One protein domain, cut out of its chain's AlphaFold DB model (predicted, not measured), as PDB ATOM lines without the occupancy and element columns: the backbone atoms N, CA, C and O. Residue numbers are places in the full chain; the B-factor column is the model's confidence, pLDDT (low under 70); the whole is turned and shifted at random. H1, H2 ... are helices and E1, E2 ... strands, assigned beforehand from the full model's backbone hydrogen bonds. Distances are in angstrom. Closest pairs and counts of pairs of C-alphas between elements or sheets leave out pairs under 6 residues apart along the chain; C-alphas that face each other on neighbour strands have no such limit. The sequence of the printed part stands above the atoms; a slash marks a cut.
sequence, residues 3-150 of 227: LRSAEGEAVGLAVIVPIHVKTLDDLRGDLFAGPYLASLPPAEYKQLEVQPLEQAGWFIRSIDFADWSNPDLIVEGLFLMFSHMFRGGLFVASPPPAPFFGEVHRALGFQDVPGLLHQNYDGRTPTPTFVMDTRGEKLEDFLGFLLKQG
ATOM      1  N   LEU A   3      38.004  -6.419  28.747       78.19
ATOM      2  CA  LEU A   3      39.382  -6.614  28.310       78.19
ATOM      3  C   LEU A   3      40.116  -5.287  28.463       78.19
ATOM      4  O   LEU A   3      39.567  -4.239  28.104       78.19
ATOM      5  N   ARG A   4      41.322  -5.316  29.034       75.69
ATOM      6  CA  ARG A   4      42.099  -4.108  29.321       75.69
ATOM      7  C   ARG A   4      43.478  -4.156  28.680       75.69
ATOM      8  O   ARG A   4      44.087  -5.219  28.652       75.69
ATOM      9  N   SER A   5      43.954  -3.012  28.190       70.88
ATOM     10  CA  SER A   5      45.338  -2.861  27.728       70.88
ATOM     11  C   SER A   5      46.324  -2.932  28.900       70.88
ATOM     12  O   SER A   5      45.933  -2.848  30.068       70.88
ATOM     13  N   ALA A   6      47.621  -3.000  28.588       63.69
ATOM     14  CA  ALA A   6      48.690  -2.873  29.582       63.69
ATOM     15  C   ALA A   6      48.640  -1.539  30.362       63.69
ATOM     16  O   ALA A   6      49.113  -1.466  31.493       63.69
ATOM     17  N   GLU A   7      48.034  -0.500  29.780       71.75
ATOM     18  CA  GLU A   7      47.836   0.822  30.391       71.75
ATOM     19  C   GLU A   7      46.529   0.904  31.212       71.75
ATOM     20  O   GLU A   7      46.238   1.926  31.828       71.75
ATOM     21  N   GLY A   8      45.741  -0.179  31.261       71.94
ATOM     22  CA  GLY A   8      44.510  -0.292  32.050       71.94
ATOM     23  C   GLY A   8      43.234   0.187  31.346       71.94
ATOM     24  O   GLY A   8      42.143   0.095  31.925       71.94
ATOM     25  N   GLU A   9      43.333   0.655  30.102       80.31
ATOM     26  CA  GLU A   9      42.196   1.137  29.312       80.31
ATOM     27  C   GLU A   9      41.299  -0.012  28.853       80.31
ATOM     28  O   GLU A   9      41.787  -1.096  28.547       80.31
ATOM     29  N   ALA A  10      39.981   0.204  28.804       81.38
ATOM     30  CA  ALA A  10      39.054  -0.802  28.293       81.38
ATOM     31  C   ALA A  10      39.174  -0.894  26.764       81.38
ATOM     32  O   ALA A  10      38.816   0.043  26.055       81.38
ATOM     33  N   VAL A  11      39.654  -2.033  26.273       80.56
ATOM     34  CA  VAL A  11      39.920  -2.286  24.846       80.56
ATOM     35  C   VAL A  11      38.973  -3.310  24.229       80.56
ATOM     36  O   VAL A  11      39.018  -3.553  23.025       80.56
ATOM     37  N   GLY A  12      38.100  -3.910  25.037       82.81
ATOM     38  CA  GLY A  12      37.140  -4.896  24.564       82.81
ATOM     39  C   GLY A  12      36.233  -5.451  25.656       82.81
ATOM     40  O   GLY A  12      36.318  -5.081  26.832       82.81
ATOM     41  N   LEU A  13      35.369  -6.375  25.254       86.06
ATOM     42  CA  LEU A  13      34.419  -7.071  26.109       86.06
ATOM     43  C   LEU A  13      34.391  -8.550  25.727       86.06
ATOM     44  O   LEU A  13      34.150  -8.893  24.578       86.06
ATOM     45  N   ALA A  14      34.579  -9.426  26.709       88.19
ATOM     46  CA  ALA A  14      34.361 -10.858  26.540       88.19
ATOM     47  C   ALA A  14      33.191 -11.322  27.411       88.19
ATOM     48  O   ALA A  14      33.188 -11.114  28.630       88.19
ATOM     49  N   VAL A  15      32.202 -11.968  26.805       90.56
ATOM     50  CA  VAL A  15      31.066 -12.585  27.490       90.56
ATOM     51  C   VAL A  15      31.195 -14.097  27.350       90.56
ATOM     52  O   VAL A  15      30.856 -14.676  26.322       90.56
ATOM     53  N   ILE A  16      31.709 -14.725  28.406       92.88
ATOM     54  CA  ILE A  16      31.927 -16.170  28.495       92.88
ATOM     55  C   ILE A  16      31.158 -16.665  29.717       92.88
ATOM     56  O   ILE A  16      31.407 -16.204  30.833       92.88
ATOM     57  N   VAL A  17      30.201 -17.562  29.500       95.00
ATOM     58  CA  VAL A  17      29.317 -18.088  30.544       95.00
ATOM     59  C   VAL A  17      29.740 -19.523  30.863       95.00
ATOM     60  O   VAL A  17      29.739 -20.356  29.957       95.00
ATOM     61  N   PRO A  18      30.117 -19.849  32.112       95.75
ATOM     62  CA  PRO A  18      30.447 -21.223  32.479       95.75
ATOM     63  C   PRO A  18      29.202 -22.112  32.395       95.75
ATOM     64  O   PRO A  18      28.098 -21.682  32.734       95.75
ATOM     65  N   ILE A  19      29.383 -23.357  31.971       96.69
ATOM     66  CA  ILE A  19      28.330 -24.369  31.876       96.69
ATOM     67  C   ILE A  19      28.378 -25.222  33.146       96.69
ATOM     68  O   ILE A  19      29.347 -25.938  33.390       96.69
ATOM     69  N   HIS A  20      27.343 -25.116  33.972       96.88
ATOM     70  CA  HIS A  20      27.159 -25.890  35.203       96.88
ATOM     71  C   HIS A  20      25.705 -25.755  35.678       96.88
ATOM     72  O   HIS A  20      24.976 -24.890  35.189       96.88
ATOM     73  N   VAL A  21      25.292 -26.502  36.707       97.19
ATOM     74  CA  VAL A  21      23.888 -26.539  37.180       97.19
ATOM     75  C   VAL A  21      23.236 -25.171  37.447       97.19
ATOM     76  O   VAL A  21      22.034 -25.035  37.279       97.19
ATOM     77  N   LYS A  22      24.000 -24.137  37.831       97.38
ATOM     78  CA  LYS A  22      23.450 -22.790  38.107       97.38
ATOM     79  C   LYS A  22      23.185 -21.921  36.871       97.38
ATOM     80  O   LYS A  22      22.562 -20.881  37.017       97.38
ATOM     81  N   THR A  23      23.714 -22.280  35.706       97.31
ATOM     82  CA  THR A  23      23.607 -21.500  34.453       97.31
ATOM     83  C   THR A  23      22.926 -22.289  33.347       97.31
ATOM     84  O   THR A  23      22.540 -21.713  32.336       97.31
ATOM     85  N   LEU A  24      22.793 -23.605  33.514       95.88
ATOM     86  CA  LEU A  24      22.344 -24.503  32.461       95.88
ATOM     87  C   LEU A  24      20.896 -24.234  32.032       95.88
ATOM     88  O   LEU A  24      20.614 -24.264  30.835       95.88
ATOM     89  N   ASP A  25      20.007 -23.916  32.977       95.44
ATOM     90  CA  ASP A  25      18.612 -23.566  32.680       95.44
ATOM     91  C   ASP A  25      18.510 -22.247  31.900       95.44
ATOM     92  O   ASP A  25      17.822 -22.185  30.878       95.44
ATOM     93  N   ASP A  26      19.264 -21.222  32.313       96.50
ATOM     94  CA  ASP A  26      19.322 -19.932  31.617       96.50
ATOM     95  C   ASP A  26      19.890 -20.089  30.201       96.50
ATOM     96  O   ASP A  26      19.334 -19.567  29.235       96.50
ATOM     97  N   LEU A  27      20.977 -20.855  30.053       96.50
ATOM     98  CA  LEU A  27      21.587 -21.135  28.755       96.50
ATOM     99  C   LEU A  27      20.660 -21.949  27.849       96.50
ATOM    100  O   LEU A  27      20.667 -21.750  26.637       96.50
ATOM    101  N   ARG A  28      19.842 -22.848  28.406       94.88
ATOM    102  CA  ARG A  28      18.863 -23.618  27.628       94.88
ATOM    103  C   ARG A  28      17.763 -22.725  27.050       94.88
ATOM    104  O   ARG A  28      17.274 -23.011  25.961       94.88
ATOM    105  N   GLY A  29      17.381 -21.672  27.769       93.75
ATOM    106  CA  GLY A  29      16.436 -20.657  27.298       93.75
ATOM    107  C   GLY A  29      17.058 -19.569  26.414       93.75
ATOM    108  O   GLY A  29      16.322 -18.781  25.820       93.75
ATOM    109  N   ASP A  30      18.388 -19.501  26.322       93.44
ATOM    110  CA  ASP A  30      19.095 -18.467  25.566       93.44
ATOM    111  C   ASP A  30      18.974 -18.673  24.047       93.44
ATOM    112  O   ASP A  30      19.048 -19.790  23.536       93.44
ATOM    113  N   LEU A  31      18.844 -17.567  23.309       90.81
ATOM    114  CA  LEU A  31      18.681 -17.575  21.852       90.81
ATOM    115  C   LEU A  31      19.859 -18.231  21.111       90.81
ATOM    116  O   LEU A  31      19.664 -18.813  20.046       90.81
ATOM    117  N   PHE A  32      21.071 -18.125  21.657       92.06
ATOM    118  CA  PHE A  32      22.307 -18.548  21.005       92.06
ATOM    119  C   PHE A  32      22.754 -19.928  21.494       92.06
ATOM    120  O   PHE A  32      23.077 -20.791  20.678       92.06
ATOM    121  N   ALA A  33      22.756 -20.153  22.812       94.06
ATOM    122  CA  ALA A  33      23.182 -21.424  23.406       94.06
ATOM    123  C   ALA A  33      22.078 -22.495  23.393       94.06
ATOM    124  O   ALA A  33      22.364 -23.688  23.241       94.06
ATOM    125  N   GLY A  34      20.817 -22.076  23.523       94.62
ATOM    126  CA  GLY A  34      19.659 -22.950  23.687       94.62
ATOM    127  C   GLY A  34      19.481 -23.971  22.566       94.62
ATOM    128  O   GLY A  34      19.339 -25.156  22.879       94.62
ATOM    129  N   PRO A  35      19.551 -23.584  21.274       94.56
ATOM    130  CA  PRO A  35      19.420 -24.530  20.167       94.56
ATOM    131  C   PRO A  35      20.414 -25.693  20.243       94.56
ATOM    132  O   PRO A  35      20.030 -26.843  20.038       94.56
ATOM    133  N   TYR A  36      21.672 -25.420  20.603       95.19
ATOM    134  CA  TYR A  36      22.673 -26.473  20.760       95.19
ATOM    135  C   TYR A  36      22.379 -27.366  21.959       95.19
ATOM    136  O   TYR A  36      22.325 -28.585  21.814       95.19
ATOM    137  N   LEU A  37      22.106 -26.776  23.122       95.50
ATOM    138  CA  LEU A  37      21.795 -27.539  24.330       95.50
ATOM    139  C   LEU A  37      20.544 -28.417  24.166       95.50
ATOM    140  O   LEU A  37      20.514 -29.536  24.669       95.50
ATOM    141  N   ALA A  38      19.536 -27.944  23.432       94.12
ATOM    142  CA  ALA A  38      18.328 -28.702  23.116       94.12
ATOM    143  C   ALA A  38      18.572 -29.844  22.115       94.12
ATOM    144  O   ALA A  38      17.793 -30.797  22.084       94.12
ATOM    145  N   SER A  39      19.635 -29.755  21.309       94.19
ATOM    146  CA  SER A  39      20.013 -30.792  20.341       94.19
ATOM    147  C   SER A  39      20.779 -31.964  20.965       94.19
ATOM    148  O   SER A  39      20.871 -33.026  20.349       94.19
ATOM    149  N   LEU A  40      21.316 -31.795  22.180       94.50
ATOM    150  CA  LEU A  40      22.130 -32.816  22.833       94.50
ATOM    151  C   LEU A  40      21.299 -34.049  23.226       94.50
ATOM    152  O   LEU A  40      20.197 -33.910  23.769       94.50
ATOM    153  N   PRO A  41      21.842 -35.271  23.059       95.56
ATOM    154  CA  PRO A  41      21.255 -36.465  23.649       95.56
ATOM    155  C   PRO A  41      21.104 -36.315  25.174       95.56
ATOM    156  O   PRO A  41      21.989 -35.743  25.815       95.56
ATOM    157  N   PRO A  42      20.067 -36.900  25.807       95.75
ATOM    158  CA  PRO A  42      19.858 -36.772  27.253       95.75
ATOM    159  C   PRO A  42      21.067 -37.192  28.101       95.75
ATOM    160  O   PRO A  42      21.332 -36.602  29.146       95.75
ATOM    161  N   ALA A  43      21.818 -38.200  27.645       95.31
ATOM    162  CA  ALA A  43      23.029 -38.658  28.319       95.31
ATOM    163  C   ALA A  43      24.161 -37.620  28.269       95.31
ATOM    164  O   ALA A  43      24.860 -37.447  29.263       95.31
ATOM    165  N   GLU A  44      24.329 -36.917  27.145       93.75
ATOM    166  CA  GLU A  44      25.334 -35.859  26.996       93.75
ATOM    167  C   GLU A  44      24.927 -34.595  27.749       93.75
ATOM    168  O   GLU A  44      25.750 -34.013  28.449       93.75
ATOM    169  N   TYR A  45      23.647 -34.219  27.687       95.19
ATOM    170  CA  TYR A  45      23.124 -33.082  28.443       95.19
ATOM    171  C   TYR A  45      23.339 -33.266  29.951       95.19
ATOM    172  O   TYR A  45      23.803 -32.354  30.630       95.19
ATOM    173  N   LYS A  46      23.094 -34.475  30.474       95.25
ATOM    174  CA  LYS A  46      23.307 -34.791  31.893       95.25
ATOM    175  C   LYS A  46      24.767 -34.636  32.337       95.25
ATOM    176  O   LYS A  46      25.019 -34.317  33.492       95.25
ATOM    177  N   GLN A  47      25.740 -34.814  31.440       94.56
ATOM    178  CA  GLN A  47      27.156 -34.575  31.762       94.56
ATOM    179  C   GLN A  47      27.475 -33.089  31.988       94.56
ATOM    180  O   GLN A  47      28.544 -32.776  32.505       94.56
ATOM    181  N   LEU A  48      26.575 -32.175  31.610       95.88
ATOM    182  CA  LEU A  48      26.722 -30.738  31.851       95.88
ATOM    183  C   LEU A  48      26.261 -30.320  33.257       95.88
ATOM    184  O   LEU A  48      26.560 -29.210  33.702       95.88
ATOM    185  N   GLU A  49      25.560 -31.202  33.975       96.00
ATOM    186  CA  GLU A  49      25.018 -30.974  35.319       96.00
ATOM    187  C   GLU A  49      26.089 -31.156  36.409       96.00
ATOM    188  O   GLU A  49      25.946 -31.950  37.339       96.00
ATOM    189  N   VAL A  50      27.181 -30.401  36.305       95.62
ATOM    190  CA  VAL A  50      28.271 -30.405  37.291       95.62
ATOM    191  C   VAL A  50      28.142 -29.262  38.295       95.62
ATOM    192  O   VAL A  50      27.457 -28.260  38.049       95.62
ATOM    193  N   GLN A  51      28.831 -29.380  39.432       95.94
ATOM    194  CA  GLN A  51      28.873 -28.312  40.431       95.94
ATOM    195  C   GLN A  51      29.564 -27.050  39.878       95.94
ATOM    196  O   GLN A  51      30.456 -27.153  39.035       95.94
ATOM    197  N   PRO A  52      29.228 -25.838  40.365       90.56
ATOM    198  CA  PRO A  52      29.781 -24.593  39.820       90.56
ATOM    199  C   PRO A  52      31.312 -24.479  39.823       90.56
ATOM    200  O   PRO A  52      31.874 -23.760  39.000       90.56
ATOM    201  N   LEU A  53      31.983 -25.171  40.748       86.81
ATOM    202  CA  LEU A  53      33.445 -25.203  40.825       86.81
ATOM    203  C   LEU A  53      34.082 -26.122  39.775       86.81
ATOM    204  O   LEU A  53      35.234 -25.900  39.423       86.81
ATOM    205  N   GLU A  54      33.351 -27.125  39.289       85.94
ATOM    206  CA  GLU A  54      33.862 -28.125  38.347       85.94
ATOM    207  C   GLU A  54      33.820 -27.619  36.903       85.94
ATOM    208  O   GLU A  54      34.788 -27.827  36.190       85.94
ATOM    209  N   GLN A  55      32.757 -26.896  36.515       90.31
ATOM    210  CA  GLN A  55      32.544 -26.327  35.171       90.31
ATOM    211  C   GLN A  55      32.634 -27.373  34.042       90.31
ATOM    212  O   GLN A  55      33.706 -27.790  33.627       90.31
ATOM    213  N   ALA A  56      31.501 -27.754  33.451       94.19
ATOM    214  CA  ALA A  56      31.483 -28.729  32.355       94.19
ATOM    215  C   ALA A  56      32.034 -28.148  31.042       94.19
ATOM    216  O   ALA A  56      32.324 -28.883  30.093       94.19
ATOM    217  N   GLY A  57      32.136 -26.822  30.967       95.06
ATOM    218  CA  GLY A  57      32.508 -26.108  29.764       95.06
ATOM    219  C   GLY A  57      32.177 -24.624  29.829       95.06
ATOM    220  O   GLY A  57      31.871 -24.080  30.894       95.06
ATOM    221  N   TRP A  58      32.201 -23.975  28.668       96.31
ATOM    222  CA  TRP A  58      31.952 -22.547  28.517       96.31
ATOM    223  C   TRP A  58      31.157 -22.256  27.245       96.31
ATOM    224  O   TRP A  58      31.499 -22.707  26.151       96.31
ATOM    225  N   PHE A  59      30.120 -21.436  27.388       96.12
ATOM    226  CA  PHE A  59      29.453 -20.789  26.270       96.12
ATOM    227  C   PHE A  59      30.119 -19.434  25.999       96.12
ATOM    228  O   PHE A  59      30.063 -18.520  26.825       96.12
ATOM    229  N   ILE A  60      30.773 -19.310  24.845       93.19
ATOM    230  CA  ILE A  60      31.412 -18.082  24.371       93.19
ATOM    231  C   ILE A  60      30.364 -17.303  23.580       93.19
ATOM    232  O   ILE A  60      30.111 -17.575  22.406       93.19
ATOM    233  N   ARG A  61      29.740 -16.326  24.243       88.19
ATOM    234  CA  ARG A  61      28.718 -15.482  23.622       88.19
ATOM    235  C   ARG A  61      29.337 -14.447  22.693       88.19
ATOM    236  O   ARG A  61      28.856 -14.264  21.582       88.19
ATOM    237  N   SER A  62      30.376 -13.758  23.159       84.06
ATOM    238  CA  SER A  62      31.149 -12.839  22.326       84.06
ATOM    239  C   SER A  62      32.529 -12.561  22.917       84.06
ATOM    240  O   SER A  62      32.733 -12.637  24.133       84.06
ATOM    241  N   ILE A  63      33.480 -12.248  22.042       84.12
ATOM    242  CA  ILE A  63      34.773 -11.655  22.379       84.12
ATOM    243  C   ILE A  63      34.958 -10.524  21.376       84.12
ATOM    244  O   ILE A  63      35.224 -10.773  20.205       84.12
ATOM    245  N   ASP A  64      34.749  -9.298  21.840       79.81
ATOM    246  CA  ASP A  64      34.719  -8.103  21.010       79.81
ATOM    247  C   ASP A  64      35.843  -7.149  21.398       79.81
ATOM    248  O   ASP A  64      36.126  -6.945  22.583       79.81
ATOM    249  N   PHE A  65      36.440  -6.513  20.395       77.69
ATOM    250  CA  PHE A  65      37.477  -5.502  20.571       77.69
ATOM    251  C   PHE A  65      37.025  -4.157  20.024       77.69
ATOM    252  O   PHE A  65      36.251  -4.087  19.070       77.69
ATOM    253  N   ALA A  66      37.556  -3.085  20.609       72.75
ATOM    254  CA  ALA A  66      37.344  -1.728  20.117       72.75
ATOM    255  C   ALA A  66      37.935  -1.526  18.710       72.75
ATOM    256  O   ALA A  66      37.380  -0.773  17.914       72.75
ATOM    257  N   ASP A  67      39.038  -2.216  18.404       69.12
ATOM    258  CA  ASP A  67      39.723  -2.145  17.117       69.12
ATOM    259  C   ASP A  67      40.202  -3.534  16.669       69.12
ATOM    260  O   ASP A  67      41.237  -4.033  17.107       69.12
ATOM    261  N   TRP A  68      39.448  -4.149  15.759       64.31
ATOM    262  CA  TRP A  68      39.786  -5.440  15.151       64.31
ATOM    263  C   TRP A  68      40.969  -5.374  14.177       64.31
ATOM    264  O   TRP A  68      41.442  -6.415  13.735       64.31
ATOM    265  N   SER A  69      41.456  -4.182  13.824       64.56
ATOM    266  CA  SER A  69      42.672  -4.038  13.017       64.56
ATOM    267  C   SER A  69      43.947  -4.080  13.862       64.56
ATOM    268  O   SER A  69      45.038  -4.248  13.311       64.56
ATOM    269  N   ASN A  70      43.818  -3.969  15.189       66.25
ATOM    270  CA  ASN A  70      44.941  -4.014  16.108       66.25
ATOM    271  C   ASN A  70      45.326  -5.476  16.428       66.25
ATOM    272  O   ASN A  70      44.595  -6.163  17.147       66.25
ATOM    273  N   PRO A  71      46.486  -5.960  15.946       63.44
ATOM    274  CA  PRO A  71      46.892  -7.350  16.129       63.44
ATOM    275  C   PRO A  71      47.154  -7.711  17.595       63.44
ATOM    276  O   PRO A  71      46.937  -8.860  17.971       63.44
ATOM    277  N   ASP A  72      47.564  -6.754  18.432       66.00
ATOM    278  CA  ASP A  72      47.818  -7.016  19.851       66.00
ATOM    279  C   ASP A  72      46.514  -7.395  20.574       66.00
ATOM    280  O   ASP A  72      46.500  -8.316  21.386       66.00
ATOM    281  N   LEU A  73      45.390  -6.759  20.221       65.62
ATOM    282  CA  LEU A  73      44.085  -7.071  20.815       65.62
ATOM    283  C   LEU A  73      43.595  -8.464  20.415       65.62
ATOM    284  O   LEU A  73      43.110  -9.214  21.259       65.62
ATOM    285  N   ILE A  74      43.784  -8.837  19.149       69.19
ATOM    286  CA  ILE A  74      43.445 -10.178  18.658       69.19
ATOM    287  C   ILE A  74      44.236 -11.237  19.436       69.19
ATOM    288  O   ILE A  74      43.657 -12.223  19.895       69.19
ATOM    289  N   VAL A  75      45.541 -11.021  19.627       68.31
ATOM    290  CA  VAL A  75      46.414 -11.921  20.395       68.31
ATOM    291  C   VAL A  75      45.938 -12.064  21.843       68.31
ATOM    292  O   VAL A  75      45.864 -13.184  22.345       68.31
ATOM    293  N   GLU A  76      45.536 -10.974  22.497       68.06
ATOM    294  CA  GLU A  76      44.982 -11.022  23.858       68.06
ATOM    295  C   GLU A  76      43.694 -11.859  23.947       68.06
ATOM    296  O   GLU A  76      43.546 -12.675  24.860       68.06
ATOM    297  N   GLY A  77      42.764 -11.737  22.990       73.06
ATOM    298  CA  GLY A  77      41.574 -12.603  23.000       73.06
ATOM    299  C   GLY A  77      41.885 -14.061  22.720       73.06
ATOM    300  O   GLY A  77      41.234 -14.933  23.289       73.06
ATOM    301  N   LEU A  78      42.896 -14.340  21.898       74.25
ATOM    302  CA  LEU A  78      43.363 -15.705  21.684       74.25
ATOM    303  C   LEU A  78      43.941 -16.288  22.973       74.25
ATOM    304  O   LEU A  78      43.560 -17.392  23.350       74.25
ATOM    305  N   PHE A  79      44.782 -15.542  23.697       74.19
ATOM    306  CA  PHE A  79      45.279 -15.965  25.010       74.19
ATOM    307  C   PHE A  79      44.147 -16.203  26.006       74.19
ATOM    308  O   PHE A  79      44.139 -17.228  26.695       74.19
ATOM    309  N   LEU A  80      43.163 -15.302  26.058       80.44
ATOM    310  CA  LEU A  80      41.973 -15.491  26.882       80.44
ATOM    311  C   LEU A  80      41.270 -16.798  26.523       80.44
ATOM    312  O   LEU A  80      40.922 -17.580  27.409       80.44
ATOM    313  N   MET A  81      41.077 -17.057  25.239       81.69
ATOM    314  CA  MET A  81      40.378 -18.241  24.780       81.69
ATOM    315  C   MET A  81      41.180 -19.517  25.095       81.69
ATOM    316  O   MET A  81      40.634 -20.429  25.714       81.69
ATOM    317  N   PHE A  82      42.492 -19.538  24.837       80.75
ATOM    318  CA  PHE A  82      43.386 -20.639  25.216       80.75
ATOM    319  C   PHE A  82      43.406 -20.910  26.720       80.75
ATOM    320  O   PHE A  82      43.401 -22.068  27.134       80.75
ATOM    321  N   SER A  83      43.367 -19.863  27.549       79.62
ATOM    322  CA  SER A  83      43.323 -20.025  29.007       79.62
ATOM    323  C   SER A  83      42.093 -20.809  29.478       79.62
ATOM    324  O   SER A  83      42.157 -21.490  30.502       79.62
ATOM    325  N   HIS A  84      40.991 -20.751  28.722       83.69
ATOM    326  CA  HIS A  84      39.824 -21.590  28.964       83.69
ATOM    327  C   HIS A  84      40.016 -22.971  28.339       83.69
ATOM    328  O   HIS A  84      39.833 -23.967  29.028       83.69
ATOM    329  N   MET A  85      40.439 -23.049  27.073       84.19
ATOM    330  CA  MET A  85      40.613 -24.312  26.338       84.19
ATOM    331  C   MET A  85      41.517 -25.313  27.062       84.19
ATOM    332  O   MET A  85      41.183 -26.492  27.144       84.19
ATOM    333  N   PHE A  86      42.612 -24.848  27.666       79.88
ATOM    334  CA  PHE A  86      43.528 -25.717  28.409       79.88
ATOM    335  C   PHE A  86      42.979 -26.229  29.746       79.88
ATOM    336  O   PHE A  86      43.567 -27.142  30.321       79.88
ATOM    337  N   ARG A  87      41.862 -25.690  30.253       81.62
ATOM    338  CA  ARG A  87      41.195 -26.246  31.443       81.62
ATOM    339  C   ARG A  87      40.433 -27.537  31.146       81.62
ATOM    340  O   ARG A  87      40.128 -28.261  32.087       81.62
ATOM    341  N   GLY A  88      40.163 -27.830  29.872       84.19
ATOM    342  CA  GLY A  88      39.343 -28.963  29.461       84.19
ATOM    343  C   GLY A  88      37.855 -28.693  29.691       84.19
ATOM    344  O   GLY A  88      37.443 -28.211  30.741       84.19
ATOM    345  N   GLY A  89      37.027 -28.977  28.691       92.44
ATOM    346  CA  GLY A  89      35.589 -28.734  28.763       92.44
ATOM    347  C   GLY A  89      34.911 -28.693  27.400       92.44
ATOM    348  O   GLY A  89      35.561 -28.770  26.352       92.44
ATOM    349  N   LEU A  90      33.586 -28.570  27.431       95.06
ATOM    350  CA  LEU A  90      32.777 -28.320  26.248       95.06
ATOM    351  C   LEU A  90      32.734 -26.822  25.934       95.06
ATOM    352  O   LEU A  90      32.298 -26.015  26.749       95.06
ATOM    353  N   PHE A  91      33.137 -26.446  24.735       95.94
ATOM    354  CA  PHE A  91      33.073 -25.082  24.240       95.94
ATOM    355  C   PHE A  91      31.967 -24.973  23.215       95.94
ATOM    356  O   PHE A  91      31.897 -25.770  22.282       95.94
ATOM    357  N   VAL A  92      31.128 -23.959  23.379       95.38
ATOM    358  CA  VAL A  92      30.053 -23.637  22.444       95.38
ATOM    359  C   VAL A  92      30.187 -22.164  22.104       95.38
ATOM    360  O   VAL A  92      30.242 -21.332  23.007       95.38
ATOM    361  N   ALA A  93      30.270 -21.841  20.821       93.00
ATOM    362  CA  ALA A  93      30.449 -20.486  20.333       93.00
ATOM    363  C   ALA A  93      29.442 -20.179  19.228       93.00
ATOM    364  O   ALA A  93      29.185 -20.995  18.340       93.00
ATOM    365  N   SER A  94      28.908 -18.966  19.278       85.75
ATOM    366  CA  SER A  94      27.920 -18.461  18.325       85.75
ATOM    367  C   SER A  94      28.392 -17.108  17.784       85.75
ATOM    368  O   SER A  94      27.815 -16.074  18.126       85.75
ATOM    369  N   PRO A  95      29.503 -17.079  17.023       82.06
ATOM    370  CA  PRO A  95      30.051 -15.835  16.512       82.06
ATOM    371  C   PRO A  95      29.127 -15.224  15.447       82.06
ATOM    372  O   PRO A  95      28.305 -15.933  14.861       82.06
ATOM    373  N   PRO A  96      29.292 -13.929  15.123       77.50
ATOM    374  CA  PRO A  96      28.565 -13.316  14.022       77.50
ATOM    375  C   PRO A  96      28.749 -14.095  12.703       77.50
ATOM    376  O   PRO A  96      29.838 -14.625  12.455       77.50
ATOM    377  N   PRO A  97      27.737 -14.124  11.817       74.38
ATOM    378  CA  PRO A  97      27.742 -14.888  10.567       74.38
ATOM    379  C   PRO A  97      28.598 -14.218   9.473       74.38
ATOM    380  O   PRO A  97      28.127 -13.943   8.372       74.38
ATOM    381  N   ALA A  98      29.865 -13.930   9.774       75.38
ATOM    382  CA  ALA A  98      30.856 -13.464   8.809       75.38
ATOM    383  C   ALA A  98      31.859 -14.593   8.499       75.38
ATOM    384  O   ALA A  98      32.294 -15.272   9.434       75.38
ATOM    385  N   PRO A  99      32.280 -14.780   7.228       73.94
ATOM    386  CA  PRO A  99      33.205 -15.851   6.837       73.94
ATOM    387  C   PRO A  99      34.474 -15.919   7.695       73.94
ATOM    388  O   PRO A  99      34.856 -16.997   8.143       73.94
ATOM    389  N   PHE A 100      35.040 -14.750   8.015       75.44
ATOM    390  CA  PHE A 100      36.207 -14.601   8.884       75.44
ATOM    391  C   PHE A 100      36.057 -15.340  10.220       75.44
ATOM    392  O   PHE A 100      36.944 -16.092  10.613       75.44
ATOM    393  N   PHE A 101      34.922 -15.187  10.911       77.25
ATOM    394  CA  PHE A 101      34.731 -15.847  12.201       77.25
ATOM    395  C   PHE A 101      34.655 -17.364  12.056       77.25
ATOM    396  O   PHE A 101      35.210 -18.072  12.893       77.25
ATOM    397  N   GLY A 102      34.027 -17.873  10.995       80.62
ATOM    398  CA  GLY A 102      33.978 -19.311  10.738       80.62
ATOM    399  C   GLY A 102      35.361 -19.912  10.472       80.62
ATOM    400  O   GLY A 102      35.680 -20.976  10.998       80.62
ATOM    401  N   GLU A 103      36.201 -19.225   9.697       80.69
ATOM    402  CA  GLU A 103      37.586 -19.644   9.442       80.69
ATOM    403  C   GLU A 103      38.420 -19.657  10.724       80.69
ATOM    404  O   GLU A 103      39.068 -20.661  11.022       80.69
ATOM    405  N   VAL A 104      38.339 -18.590  11.524       78.38
ATOM    406  CA  VAL A 104      39.051 -18.477  12.803       78.38
ATOM    407  C   VAL A 104      38.650 -19.599  13.762       78.38
ATOM    408  O   VAL A 104      39.520 -20.267  14.315       78.38
ATOM    409  N   HIS A 105      37.350 -19.870  13.924       85.25
ATOM    410  CA  HIS A 105      36.877 -20.933  14.817       85.25
ATOM    411  C   HIS A 105      37.360 -22.318  14.364       85.25
ATOM    412  O   HIS A 105      37.834 -23.096  15.190       85.25
ATOM    413  N   ARG A 106      37.334 -22.621  13.059       88.00
ATOM    414  CA  ARG A 106      37.861 -23.899  12.547       88.00
ATOM    415  C   ARG A 106      39.374 -24.021  12.702       88.00
ATOM    416  O   ARG A 106      39.858 -25.089  13.069       88.00
ATOM    417  N   ALA A 107      40.117 -22.936  12.488       83.06
ATOM    418  CA  ALA A 107      41.558 -22.894  12.743       83.06
ATOM    419  C   ALA A 107      41.895 -23.116  14.229       83.06
ATOM    420  O   ALA A 107      42.970 -23.605  14.559       83.06
ATOM    421  N   LEU A 108      40.953 -22.806  15.120       83.44
ATOM    422  CA  LEU A 108      41.032 -23.057  16.558       83.44
ATOM    423  C   LEU A 108      40.556 -24.452  16.977       83.44
ATOM    424  O   LEU A 108      40.564 -24.744  18.166       83.44
ATOM    425  N   GLY A 109      40.150 -25.308  16.039       89.00
ATOM    426  CA  GLY A 109      39.683 -26.665  16.328       89.00
ATOM    427  C   GLY A 109      38.185 -26.779  16.616       89.00
ATOM    428  O   GLY A 109      37.709 -27.880  16.893       89.00
ATOM    429  N   PHE A 110      37.418 -25.688  16.513       92.69
ATOM    430  CA  PHE A 110      35.961 -25.787  16.554       92.69
ATOM    431  C   PHE A 110      35.406 -26.413  15.276       92.69
ATOM    432  O   PHE A 110      35.919 -26.228  14.172       92.69
ATOM    433  N   GLN A 111      34.281 -27.093  15.435       92.44
ATOM    434  CA  GLN A 111      33.530 -27.725  14.366       92.44
ATOM    435  C   GLN A 111      32.139 -27.107  14.289       92.44
ATOM    436  O   GLN A 111      31.525 -26.810  15.315       92.44
ATOM    437  N   ASP A 112      31.641 -26.896  13.074       91.00
ATOM    438  CA  ASP A 112      30.228 -26.593  12.878       91.00
ATOM    439  C   ASP A 112      29.359 -27.797  13.269       91.00
ATOM    440  O   ASP A 112      29.752 -28.948  13.086       91.00
ATOM    441  N   VAL A 113      28.174 -27.527  13.821       89.94
ATOM    442  CA  VAL A 113      27.162 -28.557  14.089       89.94
ATOM    443  C   VAL A 113      26.212 -28.613  12.887       89.94
ATOM    444  O   VAL A 113      25.413 -27.686  12.706       89.94
ATOM    445  N   PRO A 114      26.272 -29.655  12.035       85.69
ATOM    446  CA  PRO A 114      25.536 -29.666  10.776       85.69
ATOM    447  C   PRO A 114      24.026 -29.517  10.976       85.69
ATOM    448  O   PRO A 114      23.413 -30.226  11.769       85.69
ATOM    449  N   GLY A 115      23.420 -28.591  10.230       84.38
ATOM    450  CA  GLY A 115      21.977 -28.336  10.274       84.38
ATOM    451  C   GLY A 115      21.486 -27.591  11.520       84.38
ATOM    452  O   GLY A 115      20.304 -27.258  11.582       84.38
ATOM    453  N   LEU A 116      22.364 -27.286  12.480       89.69
ATOM    454  CA  LEU A 116      22.013 -26.511  13.658       89.69
ATOM    455  C   LEU A 116      22.297 -25.024  13.424       89.69
ATOM    456  O   LEU A 116      23.444 -24.606  13.263       89.69
ATOM    457  N   LEU A 117      21.234 -24.224  13.445       89.38
ATOM    458  CA  LEU A 117      21.293 -22.775  13.286       89.38
ATOM    459  C   LEU A 117      20.547 -22.095  14.435       89.38
ATOM    460  O   LEU A 117      19.533 -22.602  14.917       89.38
ATOM    461  N   HIS A 118      21.019 -20.918  14.825       89.94
ATOM    462  CA  HIS A 118      20.309 -19.986  15.699       89.94
ATOM    463  C   HIS A 118      20.067 -18.658  14.963       89.94
ATOM    464  O   HIS A 118      20.610 -18.431  13.881       89.94
ATOM    465  N   GLN A 119      19.226 -17.780  15.511       88.12
ATOM    466  CA  GLN A 119      19.031 -16.440  14.945       88.12
ATOM    467  C   GLN A 119      20.069 -15.473  15.515       88.12
ATOM    468  O   GLN A 119      20.277 -15.433  16.726       88.12
ATOM    469  N   ASN A 120      20.693 -14.678  14.646       83.25
ATOM    470  CA  ASN A 120      21.586 -13.601  15.059       83.25
ATOM    471  C   ASN A 120      20.820 -12.495  15.817       83.25
ATOM    472  O   ASN A 120      19.590 -12.492  15.874       83.25
ATOM    473  N   TYR A 121      21.538 -11.494  16.336       80.88
ATOM    474  CA  TYR A 121      20.966 -10.339  17.047       80.88
ATOM    475  C   TYR A 121      19.901  -9.553  16.260       80.88
ATOM    476  O   TYR A 121      19.089  -8.855  16.861       80.88
ATOM    477  N   ASP A 122      19.876  -9.664  14.930       81.44
ATOM    478  CA  ASP A 122      18.839  -9.068  14.080       81.44
ATOM    479  C   ASP A 122      17.502  -9.843  14.085       81.44
ATOM    480  O   ASP A 122      16.536  -9.413  13.449       81.44
ATOM    481  N   GLY A 123      17.445 -10.988  14.776       83.19
ATOM    482  CA  GLY A 123      16.289 -11.881  14.859       83.19
ATOM    483  C   GLY A 123      15.929 -12.568  13.540       83.19
ATOM    484  O   GLY A 123      14.813 -13.061  13.389       83.19
ATOM    485  N   ARG A 124      16.815 -12.544  12.537       84.38
ATOM    486  CA  ARG A 124      16.503 -13.010  11.175       84.38
ATOM    487  C   ARG A 124      17.611 -13.840  10.562       84.38
ATOM    488  O   ARG A 124      17.306 -14.836   9.916       84.38
ATOM    489  N   THR A 125      18.866 -13.434  10.735       84.25
ATOM    490  CA  THR A 125      19.995 -14.070  10.061       84.25
ATOM    491  C   THR A 125      20.297 -15.426  10.696       84.25
ATOM    492  O   THR A 125      20.690 -15.471  11.867       84.25
ATOM    493  N   PRO A 126      20.148 -16.540   9.955       87.75
ATOM    494  CA  PRO A 126      20.526 -17.852  10.454       87.75
ATOM    495  C   PRO A 126      22.042 -17.914  10.624       87.75
ATOM    496  O   PRO A 126      22.791 -17.620   9.694       87.75
ATOM    497  N   THR A 127      22.487 -18.288  11.816       87.56
ATOM    498  CA  THR A 127      23.895 -18.269  12.206       87.56
ATOM    499  C   THR A 127      24.302 -19.656  12.700       87.56
ATOM    500  O   THR A 127      23.558 -20.262  13.477       87.56
ATOM    501  N   PRO A 128      25.439 -20.198  12.230       89.00
ATOM    502  CA  PRO A 128      25.916 -21.503  12.664       89.00
ATOM    503  C   PRO A 128      26.411 -21.465  14.108       89.00
ATOM    504  O   PRO A 128      26.979 -20.472  14.564       89.00
ATOM    505  N   THR A 129      26.235 -22.585  14.804       92.75
ATOM    506  CA  THR A 129      26.868 -22.823  16.102       92.75
ATOM    507  C   THR A 129      28.139 -23.645  15.909       92.75
ATOM    508  O   THR A 129      28.143 -24.641  15.182       92.75
ATOM    509  N   PHE A 130      29.206 -23.231  16.586       94.25
ATOM    510  CA  PHE A 130      30.502 -23.897  16.597       94.25
ATOM    511  C   PHE A 130      30.747 -24.549  17.949       94.25
ATOM    512  O   PHE A 130      30.462 -23.958  18.991       94.25
ATOM    513  N   VAL A 131      31.304 -25.754  17.940       95.38
ATOM    514  CA  VAL A 131      31.582 -26.514  19.159       95.38
ATOM    515  C   VAL A 131      32.981 -27.090  19.156       95.38
ATOM    516  O   VAL A 131      33.519 -27.447  18.113       95.38
ATOM    517  N   MET A 132      33.570 -27.192  20.336       94.69
ATOM    518  CA  MET A 132      34.833 -27.883  20.539       94.69
ATOM    519  C   MET A 132      34.769 -28.618  21.868       94.69
ATOM    520  O   MET A 132      34.367 -28.048  22.876       94.69
ATOM    521  N   ASP A 133      35.154 -29.885  21.884       93.06
ATOM    522  CA  ASP A 133      35.135 -30.696  23.095       93.06
ATOM    523  C   ASP A 133      36.559 -31.105  23.449       93.06
ATOM    524  O   ASP A 133      37.202 -31.839  22.705       93.06
ATOM    525  N   THR A 134      37.041 -30.617  24.586       92.12
ATOM    526  CA  THR A 134      38.384 -30.907  25.115       92.12
ATOM    527  C   THR A 134      38.309 -31.717  26.409       92.12
ATOM    528  O   THR A 134      39.250 -31.737  27.195       92.12
ATOM    529  N   ARG A 135      37.169 -32.360  26.690       89.81
ATOM    530  CA  ARG A 135      37.007 -33.195  27.886       89.81
ATOM    531  C   ARG A 135      37.781 -34.506  27.741       89.81
ATOM    532  O   ARG A 135      37.704 -35.171  26.709       89.81
ATOM    533  N   GLY A 136      38.453 -34.913  28.818       86.31
ATOM    534  CA  GLY A 136      39.160 -36.193  28.893       86.31
ATOM    535  C   GLY A 136      40.254 -36.324  27.833       86.31
ATOM    536  O   GLY A 136      41.024 -35.393  27.610       86.31
ATOM    537  N   GLU A 137      40.297 -37.475  27.163       86.81
ATOM    538  CA  GLU A 137      41.290 -37.800  26.125       86.81
ATOM    539  C   GLU A 137      41.252 -36.854  24.911       86.81
ATOM    540  O   GLU A 137      42.269 -36.652  24.254       86.81
ATOM    541  N   LYS A 138      40.125 -36.168  24.667       88.69
ATOM    542  CA  LYS A 138      39.984 -35.216  23.551       88.69
ATOM    543  C   LYS A 138      40.879 -33.981  23.689       88.69
ATOM    544  O   LYS A 138      41.134 -33.293  22.701       88.69
ATOM    545  N   LEU A 139      41.359 -33.676  24.900       87.31
ATOM    546  CA  LEU A 139      42.353 -32.621  25.088       87.31
ATOM    547  C   LEU A 139      43.649 -32.954  24.342       87.31
ATOM    548  O   LEU A 139      44.247 -32.064  23.746       87.31
ATOM    549  N   GLU A 140      44.069 -34.220  24.334       85.25
ATOM    550  CA  GLU A 140      45.284 -34.647  23.634       85.25
ATOM    551  C   GLU A 140      45.130 -34.506  22.117       85.25
ATOM    552  O   GLU A 140      46.035 -33.991  21.458       85.25
ATOM    553  N   ASP A 141      43.960 -34.858  21.576       87.06
ATOM    554  CA  ASP A 141      43.632 -34.649  20.162       87.06
ATOM    555  C   ASP A 141      43.687 -33.166  19.783       87.06
ATOM    556  O   ASP A 141      44.267 -32.798  18.757       87.06
ATOM    557  N   PHE A 142      43.129 -32.300  20.633       85.94
ATOM    558  CA  PHE A 142      43.186 -30.852  20.456       85.94
ATOM    559  C   PHE A 142      44.625 -30.318  20.502       85.94
ATOM    560  O   PHE A 142      45.034 -29.557  19.625       85.94
ATOM    561  N   LEU A 143      45.429 -30.741  21.480       82.81
ATOM    562  CA  LEU A 143      46.838 -30.354  21.568       82.81
ATOM    563  C   LEU A 143      47.625 -30.844  20.343       82.81
ATOM    564  O   LEU A 143      48.412 -30.091  19.772       82.81
ATOM    565  N   GLY A 144      47.371 -32.073  19.890       82.62
ATOM    566  CA  GLY A 144      47.946 -32.627  18.668       82.62
ATOM    567  C   GLY A 144      47.537 -31.846  17.417       82.62
ATOM    568  O   GLY A 144      48.372 -31.619  16.539       82.62
ATOM    569  N   PHE A 145      46.284 -31.395  17.338       84.25
ATOM    570  CA  PHE A 145      45.806 -30.499  16.285       84.25
ATOM    571  C   PHE A 145      46.579 -29.175  16.288       84.25
ATOM    572  O   PHE A 145      47.120 -28.800  15.249       84.25
ATOM    573  N   LEU A 146      46.716 -28.514  17.443       78.94
ATOM    574  CA  LEU A 146      47.478 -27.265  17.551       78.94
ATOM    575  C   LEU A 146      48.942 -27.450  17.144       78.94
ATOM    576  O   LEU A 146      49.485 -26.629  16.413       78.94
ATOM    577  N   LEU A 147      49.582 -28.539  17.574       75.81
ATOM    578  CA  LEU A 147      50.968 -28.842  17.216       75.81
ATOM    579  C   LEU A 147      51.137 -29.070  15.708       75.81
ATOM    580  O   LEU A 147      52.086 -28.556  15.121       75.81
ATOM    581  N   LYS A 148      50.204 -29.782  15.060       75.06
ATOM    582  CA  LYS A 148      50.206 -29.992  13.598       75.06
ATOM    583  C   LYS A 148      49.982 -28.701  12.812       75.06
ATOM    584  O   LYS A 148      50.504 -28.575  11.711       75.06
ATOM    585  N   GLN A 149      49.240 -27.752  13.378       66.62
ATOM    586  CA  GLN A 149      49.077 -26.401  12.830       66.62
ATOM    587  C   GLN A 149      50.321 -25.508  13.064       66.62
ATOM    588  O   GLN A 149      50.349 -24.367  12.608       66.62
ATOM    589  N   GLY A 150      51.370 -26.016  13.735       55.41
ATOM    590  CA  GLY A 150      52.590 -25.266  14.061       55.41
ATOM    591  C   GLY A 150      52.470 -24.402  15.324       55.41
ATOM    592  O   GLY A 150      53.173 -23.405  15.456       55.41
TER     593      GLY A 150
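AT A GLANCE: This is residues 3 to 150 of the 227 residues of the protein "LuxR family transcriptional regulator" of Paenibacillus whitsoniae (UniProt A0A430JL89). One twisted sheet of five strands makes the core, with the long helix H4 over one face, along E2, and the short helix H2 crossing the opposite face near the other end of the sheet, where E5 and E4 form a hairpin. H1, H5 and H6 only graze the sheet, and H3 is off it, beyond H2. The printed part has 148 residues with six named helices and five named strands, in the order E1 H1 H2 H3 E2 H4 E3 H5 E4 E5 H6. The sheet is mixed, in the order E1 E2 E3 E5 E4, and the class is mixed, helices and strands. The whole is compact, with a radius of gyration of the C-alphas of 15.4 A and spans of 45 by 38 by 29 A.

HOW THE PARTS SIT: Begin with the sheet at edge strand E1, residues 10 to 19, and its antiparallel neighbour E2, residues 57 to 65, where N 15 and O 62 are 2.8 A apart, within hydrogen-bond range. E2 is parallel to E3, residues 90 to 93, with N 58 and O 90 at 2.8 A. E3 is antiparallel to E5, residues 126 to 133, with N 91 and O 132 at 2.7 A. E5 is antiparallel to edge strand E4, residues 111 to 119, with N 127 and O 118 at 2.8 A; E4 and E5 are a hairpin. From edge to edge the strands' lines turn by 77 degrees. Look next at H4, residues 71 to 85: its height over the sheet is 7.6 A, and it lies over E2 and runs along the strands, at 8 degrees to E2 on the local plane. The closest C-alphas of E2 and H4 are those of Phe 65 and Leu 73, 6.8 A apart. E2, H4 and E3 are a strand-helix-strand unit, two parallel neighbour strands with a helix between, and its crossover is right-handed. On the opposite face from H4, H2, residues 34 to 39, has a height over the sheet of 8.5 A; it only just lies over E5, on which 3 of its C-alphas fall, and runs across the strands at 67 degrees to E5 on the local plane. H1, residues 24 to 29, only grazes the sheet and touches H2 only at the corner, with C-alphas Arg 28 and Gly 34 closest at 4.1 A. H3, residues 42 to 46, is not on the sheet; it is close to H2 but not clearly touching, with C-alphas Leu 37 and Tyr 45 closest at 7.0 A. H5, residues 99 to 107, only grazes the sheet; with E3 and E4 it makes a split strand-helix-strand unit, E5 being between the two strands in the sheet, with a right-handed crossover. H6, residues 138 to 148, only grazes the sheet, with C-alphas Asp 133 of E5 and Leu 139 closest at 7.7 A. In H1, H2, H3, H4, H5 and H6 every O i to N i+4 pair is within hydrogen-bond range.

IN THESE COORDINATES: Find C-alpha 10 at (39.054, -0.802, 28.293); from there E1 runs 26.1 A to C-alpha 19. E2 spans 23.1 A and bends by 57 degrees at residue 61. H4 starts at C-alpha 71, (46.892, -7.350, 16.129), and spans 20.8 A. E4 spans 18.4 A and bends by 91 degrees at residue 115, and E5 spans 23.2 A. H6 runs 15.2 A to C-alpha 148 at (50.206, -29.992, 13.598). The shorter elements are H5, 12.4 A, E3, 10.1 A, H1, 8.7 A, H2, 8.5 A, and H3, 6.1 A.

THE WHOLE: The two C-alphas farthest apart are those of Glu 7 and Pro 42, at 47.0 A. The printed part has no cut and no long link; the links H3 to E2 and E4 to E5 are short, the others tight. Mean pLDDT of the printed part is 85.5; look for values under 70 at residue 6, residues 67 to 76, of which 71 to 76 belong to H4, and residues 149 to 150.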